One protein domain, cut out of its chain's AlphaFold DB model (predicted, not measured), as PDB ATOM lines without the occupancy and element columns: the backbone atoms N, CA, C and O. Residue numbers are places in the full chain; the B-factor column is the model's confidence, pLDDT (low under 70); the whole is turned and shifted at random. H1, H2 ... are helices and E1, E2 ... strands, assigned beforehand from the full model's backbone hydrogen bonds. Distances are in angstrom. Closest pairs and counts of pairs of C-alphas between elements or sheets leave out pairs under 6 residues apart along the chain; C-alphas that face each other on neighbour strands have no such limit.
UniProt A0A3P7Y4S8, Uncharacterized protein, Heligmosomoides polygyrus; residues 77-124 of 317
ATOM      1  N   ASN A  77      43.930  35.542  36.393       86.06
ATOM      2  CA  ASN A  77      42.843  34.699  35.911       86.06
ATOM      3  C   ASN A  77      42.806  34.682  34.377       86.06
ATOM      4  O   ASN A  77      42.408  35.658  33.741       86.06
ATOM      5  N   CYS A  78      43.195  33.558  33.775       85.88
ATOM      6  CA  CYS A  78      43.130  33.293  32.337       85.88
ATOM      7  C   CYS A  78      41.794  32.644  31.942       85.88
ATOM      8  O   CYS A  78      41.396  31.632  32.516       85.88
ATOM      9  N   THR A  79      41.139  33.158  30.897       83.31
ATOM     10  CA  THR A  79      40.040  32.460  30.206       83.31
ATOM     11  C   THR A  79      40.605  31.585  29.086       83.31
ATOM     12  O   THR A  79      41.362  32.086  28.258       83.31
ATOM     13  N   LEU A  80      40.272  30.290  29.022       83.31
ATOM     14  CA  LEU A  80      40.810  29.404  27.974       83.31
ATOM     15  C   LEU A  80      40.020  29.498  26.661       83.31
ATOM     16  O   LEU A  80      38.815  29.249  26.648       83.31
ATOM     17  N   LYS A  81      40.729  29.685  25.537       73.06
ATOM     18  CA  LYS A  81      40.165  29.668  24.168       73.06
ATOM     19  C   LYS A  81      39.376  28.386  23.865       73.06
ATOM     20  O   LYS A  81      38.285  28.444  23.309       73.06
ATOM     21  N   ASN A  82      39.931  27.234  24.255       69.44
ATOM     22  CA  ASN A  82      39.413  25.903  23.903       69.44
ATOM     23  C   ASN A  82      38.743  25.173  25.084       69.44
ATOM     24  O   ASN A  82      38.281  24.047  24.930       69.44
ATOM     25  N   GLY A  83      38.672  25.801  26.264       58.97
ATOM     26  CA  GLY A  83      38.013  25.259  27.461       58.97
ATOM     27  C   GLY A  83      36.528  25.629  27.549       58.97
ATOM     28  O   GLY A  83      36.019  25.841  28.646       58.97
ATOM     29  N   GLY A  84      35.869  25.821  26.403       58.91
ATOM     30  CA  GLY A  84      34.500  26.320  26.302       58.91
ATOM     31  C   GLY A  84      33.477  25.191  26.226       58.91
ATOM     32  O   GLY A  84      33.451  24.436  25.256       58.91
ATOM     33  N   TYR A  85      32.613  25.097  27.231       54.06
ATOM     34  CA  TYR A  85      31.548  24.103  27.315       54.06
ATOM     35  C   TYR A  85      30.213  24.740  26.896       54.06
ATOM     36  O   TYR A  85      29.759  25.702  27.524       54.06
ATOM     37  N   GLN A  86      29.559  24.200  25.862       54.03
ATOM     38  CA  GLN A  86      28.209  24.629  25.477       54.03
ATOM     39  C   GLN A  86      27.143  23.738  26.114       54.03
ATOM     40  O   GLN A  86      26.976  22.574  25.757       54.03
ATOM     41  N   THR A  87      26.385  24.319  27.042       50.44
ATOM     42  CA  THR A  87      25.199  23.710  27.657       50.44
ATOM     43  C   THR A  87      24.029  24.678  27.527       50.44
ATOM     44  O   THR A  87      23.836  25.555  28.369       50.44
ATOM     45  N   GLY A  88      23.259  24.533  26.447       63.69
ATOM     46  CA  GLY A  88      22.170  25.449  26.103       63.69
ATOM     47  C   GLY A  88      22.670  26.802  25.581       63.69
ATOM     48  O   GLY A  88      23.732  26.889  24.973       63.69
ATOM     49  N   ALA A  89      21.900  27.864  25.823       60.03
ATOM     50  CA  ALA A  89      22.131  29.203  25.267       60.03
ATOM     51  C   ALA A  89      23.315  29.988  25.887       60.03
ATOM     52  O   ALA A  89      23.463  31.177  25.612       60.03
ATOM     53  N   TYR A  90      24.145  29.355  26.724       53.38
ATOM     54  CA  TYR A  90      25.233  30.008  27.454       53.38
ATOM     55  C   TYR A  90      26.535  29.201  27.358       53.38
ATOM     56  O   TYR A  90      26.558  27.992  27.591       53.38
ATOM     57  N   MET A  91      27.632  29.895  27.051       57.56
ATOM     58  CA  MET A  91      28.986  29.339  27.007       57.56
ATOM     59  C   MET A  91      29.610  29.384  28.410       57.56
ATOM     60  O   MET A  91      29.837  30.465  28.953       57.56
ATOM     61  N   ARG A  92      29.919  28.227  29.002       58.78
ATOM     62  CA  ARG A  92      30.763  28.146  30.205       58.78
ATOM     63  C   ARG A  92      32.223  28.131  29.764       58.78
ATOM     64  O   ARG A  92      32.628  27.216  29.060       58.78
ATOM     65  N   VAL A  93      33.012  29.115  30.184       65.31
ATOM     66  CA  VAL A  93      34.455  29.158  29.901       65.31
ATOM     67  C   VAL A  93      35.220  28.647  31.119       65.31
ATOM     68  O   VAL A  93      35.008  29.142  32.226       65.31
ATOM     69  N   TYR A  94      36.097  27.661  30.929       65.44
ATOM     70  CA  TYR A  94      37.056  27.258  31.956       65.44
ATOM     71  C   TYR A  94      38.059  28.389  32.242       65.44
ATOM     72  O   TYR A  94      38.659  28.959  31.325       65.44
ATOM     73  N   LEU A  95      38.240  28.683  33.533       72.69
ATOM     74  CA  LEU A  95      39.187  29.663  34.062       72.69
ATOM     75  C   LEU A  95      40.423  28.939  34.616       72.69
ATOM     76  O   LEU A  95      40.288  27.882  35.234       72.69
ATOM     77  N   HIS A  96      41.611  29.503  34.417       77.75
ATOM     78  CA  HIS A  96      42.866  28.984  34.956       77.75
ATOM     79  C   HIS A  96      43.607  30.078  35.721       77.75
ATOM     80  O   HIS A  96      43.807  31.173  35.201       77.75
ATOM     81  N   PHE A  97      44.000  29.758  36.951       79.94
ATOM     82  CA  PHE A  97      44.722  30.646  37.853       79.94
ATOM     83  C   PHE A  97      46.226  30.490  37.607       79.94
ATOM     84  O   PHE A  97      46.767  29.398  37.789       79.94
ATOM     85  N   LEU A  98      46.896  31.564  37.193       80.88
ATOM     86  CA  LEU A  98      48.353  31.645  37.137       80.88
ATOM     87  C   LEU A  98      48.842  32.417  38.361       80.88
ATOM     88  O   LEU A  98      48.362  33.516  38.628       80.88
ATOM     89  N   LYS A  99      49.802  31.842  39.085       81.62
ATOM     90  CA  LYS A  99      50.417  32.483  40.246       81.62
ATOM     91  C   LYS A  99      51.590  33.376  39.833       81.62
ATOM     92  O   LYS A  99      52.409  32.947  39.019       81.62
ATOM     93  N   ALA A 100      51.680  34.567  40.418       80.69
ATOM     94  CA  ALA A 100      52.812  35.474  40.262       80.69
ATOM     95  C   ALA A 100      54.078  34.971  41.003       80.69
ATOM     96  O   ALA A 100      53.964  34.304  42.043       80.69
ATOM     97  N   PRO A 101      55.294  35.298  40.519       79.25
ATOM     98  CA  PRO A 101      55.575  36.036  39.283       79.25
ATOM     99  C   PRO A 101      55.436  35.169  38.015       79.25
ATOM    100  O   PRO A 101      55.684  33.957  38.047       79.25
ATOM    101  N   THR A 102      55.071  35.770  36.879       80.56
ATOM    102  CA  THR A 102      54.986  35.047  35.598       80.56
ATOM    103  C   THR A 102      56.363  34.802  34.967       80.56
ATOM    104  O   THR A 102      57.098  35.715  34.612       80.56
ATOM    105  N   ASN A 103      56.703  33.523  34.782       83.06
ATOM    106  CA  ASN A 103      57.906  33.081  34.064       83.06
ATOM    107  C   ASN A 103      57.626  32.907  32.557       83.06
ATOM    108  O   ASN A 103      56.476  32.690  32.168       83.06
ATOM    109  N   ASP A 104      58.670  32.835  31.723       83.19
ATOM    110  CA  ASP A 104      58.585  32.588  30.267       83.19
ATOM    111  C   ASP A 104      57.622  31.451  29.876       83.19
ATOM    112  O   ASP A 104      56.851  31.570  28.923       83.19
ATOM    113  N   GLY A 105      57.622  30.345  30.631       83.00
ATOM    114  CA  GLY A 105      56.712  29.216  30.414       83.00
ATOM    115  C   GLY A 105      55.240  29.553  30.686       83.00
ATOM    116  O   GLY A 105      54.363  29.156  29.915       83.00
ATOM    117  N   SER A 106      54.966  30.338  31.733       83.56
ATOM    118  CA  SER A 106      53.636  30.886  32.032       83.56
ATOM    119  C   SER A 106      53.184  31.844  30.928       83.56
ATOM    120  O   SER A 106      52.048  31.768  30.469       83.56
ATOM    121  N   CYS A 107      54.093  32.685  30.434       86.00
ATOM    122  CA  CYS A 107      53.851  33.618  29.338       86.00
ATOM    123  C   CYS A 107      53.569  32.913  28.002       86.00
ATOM    124  O   CYS A 107      52.609  33.249  27.303       86.00
ATOM    125  N   ALA A 108      54.337  31.874  27.671       85.69
ATOM    126  CA  ALA A 108      54.094  31.027  26.508       85.69
ATOM    127  C   ALA A 108      52.748  30.284  26.611       85.69
ATOM    128  O   ALA A 108      52.033  30.166  25.611       85.69
ATOM    129  N   PHE A 109      52.357  29.826  27.805       83.69
ATOM    130  CA  PHE A 109      51.022  29.272  28.041       83.69
ATOM    131  C   PHE A 109      49.929  30.331  27.828       83.69
ATOM    132  O   PHE A 109      48.961  30.065  27.110       83.69
ATOM    133  N   LEU A 110      50.102  31.533  28.390       84.75
ATOM    134  CA  LEU A 110      49.145  32.640  28.317       84.75
ATOM    135  C   LEU A 110      48.847  33.026  26.858       84.75
ATOM    136  O   LEU A 110      47.695  33.019  26.421       84.75
ATOM    137  N   LYS A 111      49.907  33.275  26.079       85.31
ATOM    138  CA  LYS A 111      49.860  33.701  24.670       85.31
ATOM    139  C   LYS A 111      49.136  32.679  23.784       85.31
ATOM    140  O   LYS A 111      48.269  33.038  22.981       85.31
ATOM    141  N   ASN A 112      49.429  31.393  23.982       85.44
ATOM    142  CA  ASN A 112      48.835  30.306  23.205       85.44
ATOM    143  C   ASN A 112      47.393  29.991  23.639       85.44
ATOM    144  O   ASN A 112      46.482  30.056  22.811       85.44
ATOM    145  N   ASN A 113      47.153  29.713  24.923       83.75
ATOM    146  CA  ASN A 113      45.907  29.094  25.390       83.75
ATOM    147  C   ASN A 113      44.829  30.083  25.863       83.75
ATOM    148  O   ASN A 113      43.642  29.750  25.794       83.75
ATOM    149  N   CYS A 114      45.195  31.288  26.311       84.19
ATOM    150  CA  CYS A 114      44.236  32.227  26.902       84.19
ATOM    151  C   CYS A 114      43.586  33.137  25.847       84.19
ATOM    152  O   CYS A 114      44.256  33.601  24.925       84.19
ATOM    153  N   SER A 115      42.279  33.391  25.956       82.44
ATOM    154  CA  SER A 115      41.528  34.342  25.114       82.44
ATOM    155  C   SER A 115      41.589  35.762  25.668       82.44
ATOM    156  O   SER A 115      41.713  36.725  24.919       82.44
ATOM    157  N   SER A 116      41.527  35.882  26.990       82.25
ATOM    158  CA  SER A 116      41.751  37.105  27.750       82.25
ATOM    159  C   SER A 116      42.191  36.735  29.164       82.25
ATOM    160  O   SER A 116      41.966  35.608  29.615       82.25
ATOM    161  N   TYR A 117      42.812  37.678  29.864       85.25
ATOM    162  CA  TYR A 117      43.221  37.511  31.253       85.25
ATOM    163  C   TYR A 117      42.939  38.783  32.064       85.25
ATOM    164  O   TYR A 117      42.871  39.889  31.510       85.25
ATOM    165  N   THR A 118      42.726  38.616  33.365       84.38
ATOM    166  CA  THR A 118      42.385  39.673  34.333       84.38
ATOM    167  C   THR A 118      43.090  39.408  35.656       84.38
ATOM    168  O   THR A 118      43.135  38.256  36.080       84.38
ATOM    169  N   ALA A 119      43.612  40.447  36.306       83.56
ATOM    170  CA  ALA A 119      44.206  40.328  37.635       83.56
ATOM    171  C   ALA A 119      43.149  39.909  38.666       83.56
ATOM    172  O   ALA A 119      42.012  40.389  38.610       83.56
ATOM    173  N   GLU A 120      43.523  39.032  39.596       82.69
ATOM    174  CA  GLU A 120      42.689  38.675  40.738       82.69
ATOM    175  C   GLU A 120      42.848  39.719  41.847       82.69
ATOM    176  O   GLU A 120      43.954  39.958  42.339       82.69
ATOM    177  N   ARG A 121      41.742  40.353  42.245       75.50
ATOM    178  CA  ARG A 121      41.774  41.518  43.145       75.50
ATOM    179  C   ARG A 121      42.065  41.151  44.592       75.50
ATOM    180  O   ARG A 121      42.652  41.956  45.297       75.50
ATOM    181  N   ASP A 122      41.715  39.936  44.994       74.12
ATOM    182  CA  ASP A 122      41.929  39.447  46.358       74.12
ATOM    183  C   ASP A 122      43.356  38.883  46.564       74.12
ATOM    184  O   ASP A 122      43.690  38.421  47.655       74.12
ATOM    185  N   SER A 123      44.210  38.901  45.527       70.62
ATOM    186  CA  SER A 123      45.597  38.400  45.592       70.62
ATOM    187  C   SER A 123      46.609  39.412  46.150       70.62
ATOM    188  O   SER A 123      47.674  39.016  46.624       70.62
ATOM    189  N   VAL A 124      46.274  40.706  46.118       75.00
ATOM    190  CA  VAL A 124      47.112  41.834  46.556       75.00
ATOM    191  C   VAL A 124      46.254  42.868  47.288       75.00
ATOM    192  O   VAL A 124      45.103  43.091  46.931       75.00
TER     193      VAL A 124
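Overview. This is residues 77 to 124 of the 317 residues of an uncharacterized protein of Heligmosomoides polygyrus (UniProt A0A3P7Y4S8). A long, twisted hairpin of E1 and E2 makes the longest axis, and short E3 is added beside the first part of E1, so that the three strands form one narrow sheet. H1 packs on the sheet at the end of the hairpin away from its turn, and leads straight into E3. The printed part has 48 residues, with three named strands and one named helix in the order E1, E2, H1, E3 along the chain; the sheet runs E2, E1, E3, antiparallel throughout, and the class is mixed, helices and strands. The whole is loose, with a radius of gyration of the C-alphas of 12.2 A, and spans 37 by 25 by 11 A, only just flat.

Along the chain. E1 is residues 77 to 87, from C-alpha 77 at (42.843, 34.699, 35.911), and measures 22.4 A from first to last C-alpha. It bends by 79 degrees at residue 81. E2 is residues 90 to 98, 25.1 A long. H1, residues 104 to 113, measures 14.0 A from C-alpha 104 at (58.585, 32.588, 30.267) to C-alpha 113. E3 is residues 114 to 119, 13.4 A long, ending with C-alpha 119 at (44.206, 40.328, 37.635).

Arrangement. The sheet is strongly twisted, with C-alphas up to 5.4 A off its best plane; E1 is its inner strand, E2 and E3 its edge strands. E1 and E2 are a hairpin, antiparallel at 153 degrees, with N 78 and O 96 at 2.8 A and N 92 and O 85 at 2.9 A, within hydrogen-bond range. E1 and E3 are antiparallel at 127 degrees, with N 79 and O 116 at 2.9 A, within hydrogen-bond range. H1 is on the sheet, in two layers, a helix on one face of a sheet, and its height over the sheet is 9.6 A. It lies over E1 and only just over E2, on which 3 of its 10 C-alphas fall. On the local plane it stands at 33 degrees to E1, only just slantwise to the strands. The closest C-alphas of E1 and H1 are those of Leu 80 and Asn 113, 5.7 A apart. E2, H1 and E3 form a split strand-helix-strand unit, two strands running the same way with E1 between them, and its crossover is right-handed. In H1 every O i to N i+4 pair is within hydrogen-bond range.

Size, cuts and confidence. The C-alphas of Gly 88 and Pro 101 are the two farthest apart, at 37.4 A. The printed part has no cut, and the links E1 to E2, E2 to H1 and H1 to E3 are tight. Residues 120 to 124 follow E3 with no named element. The mean pLDDT of the printed part is 75.5, and residues 82 to 94 are under 70.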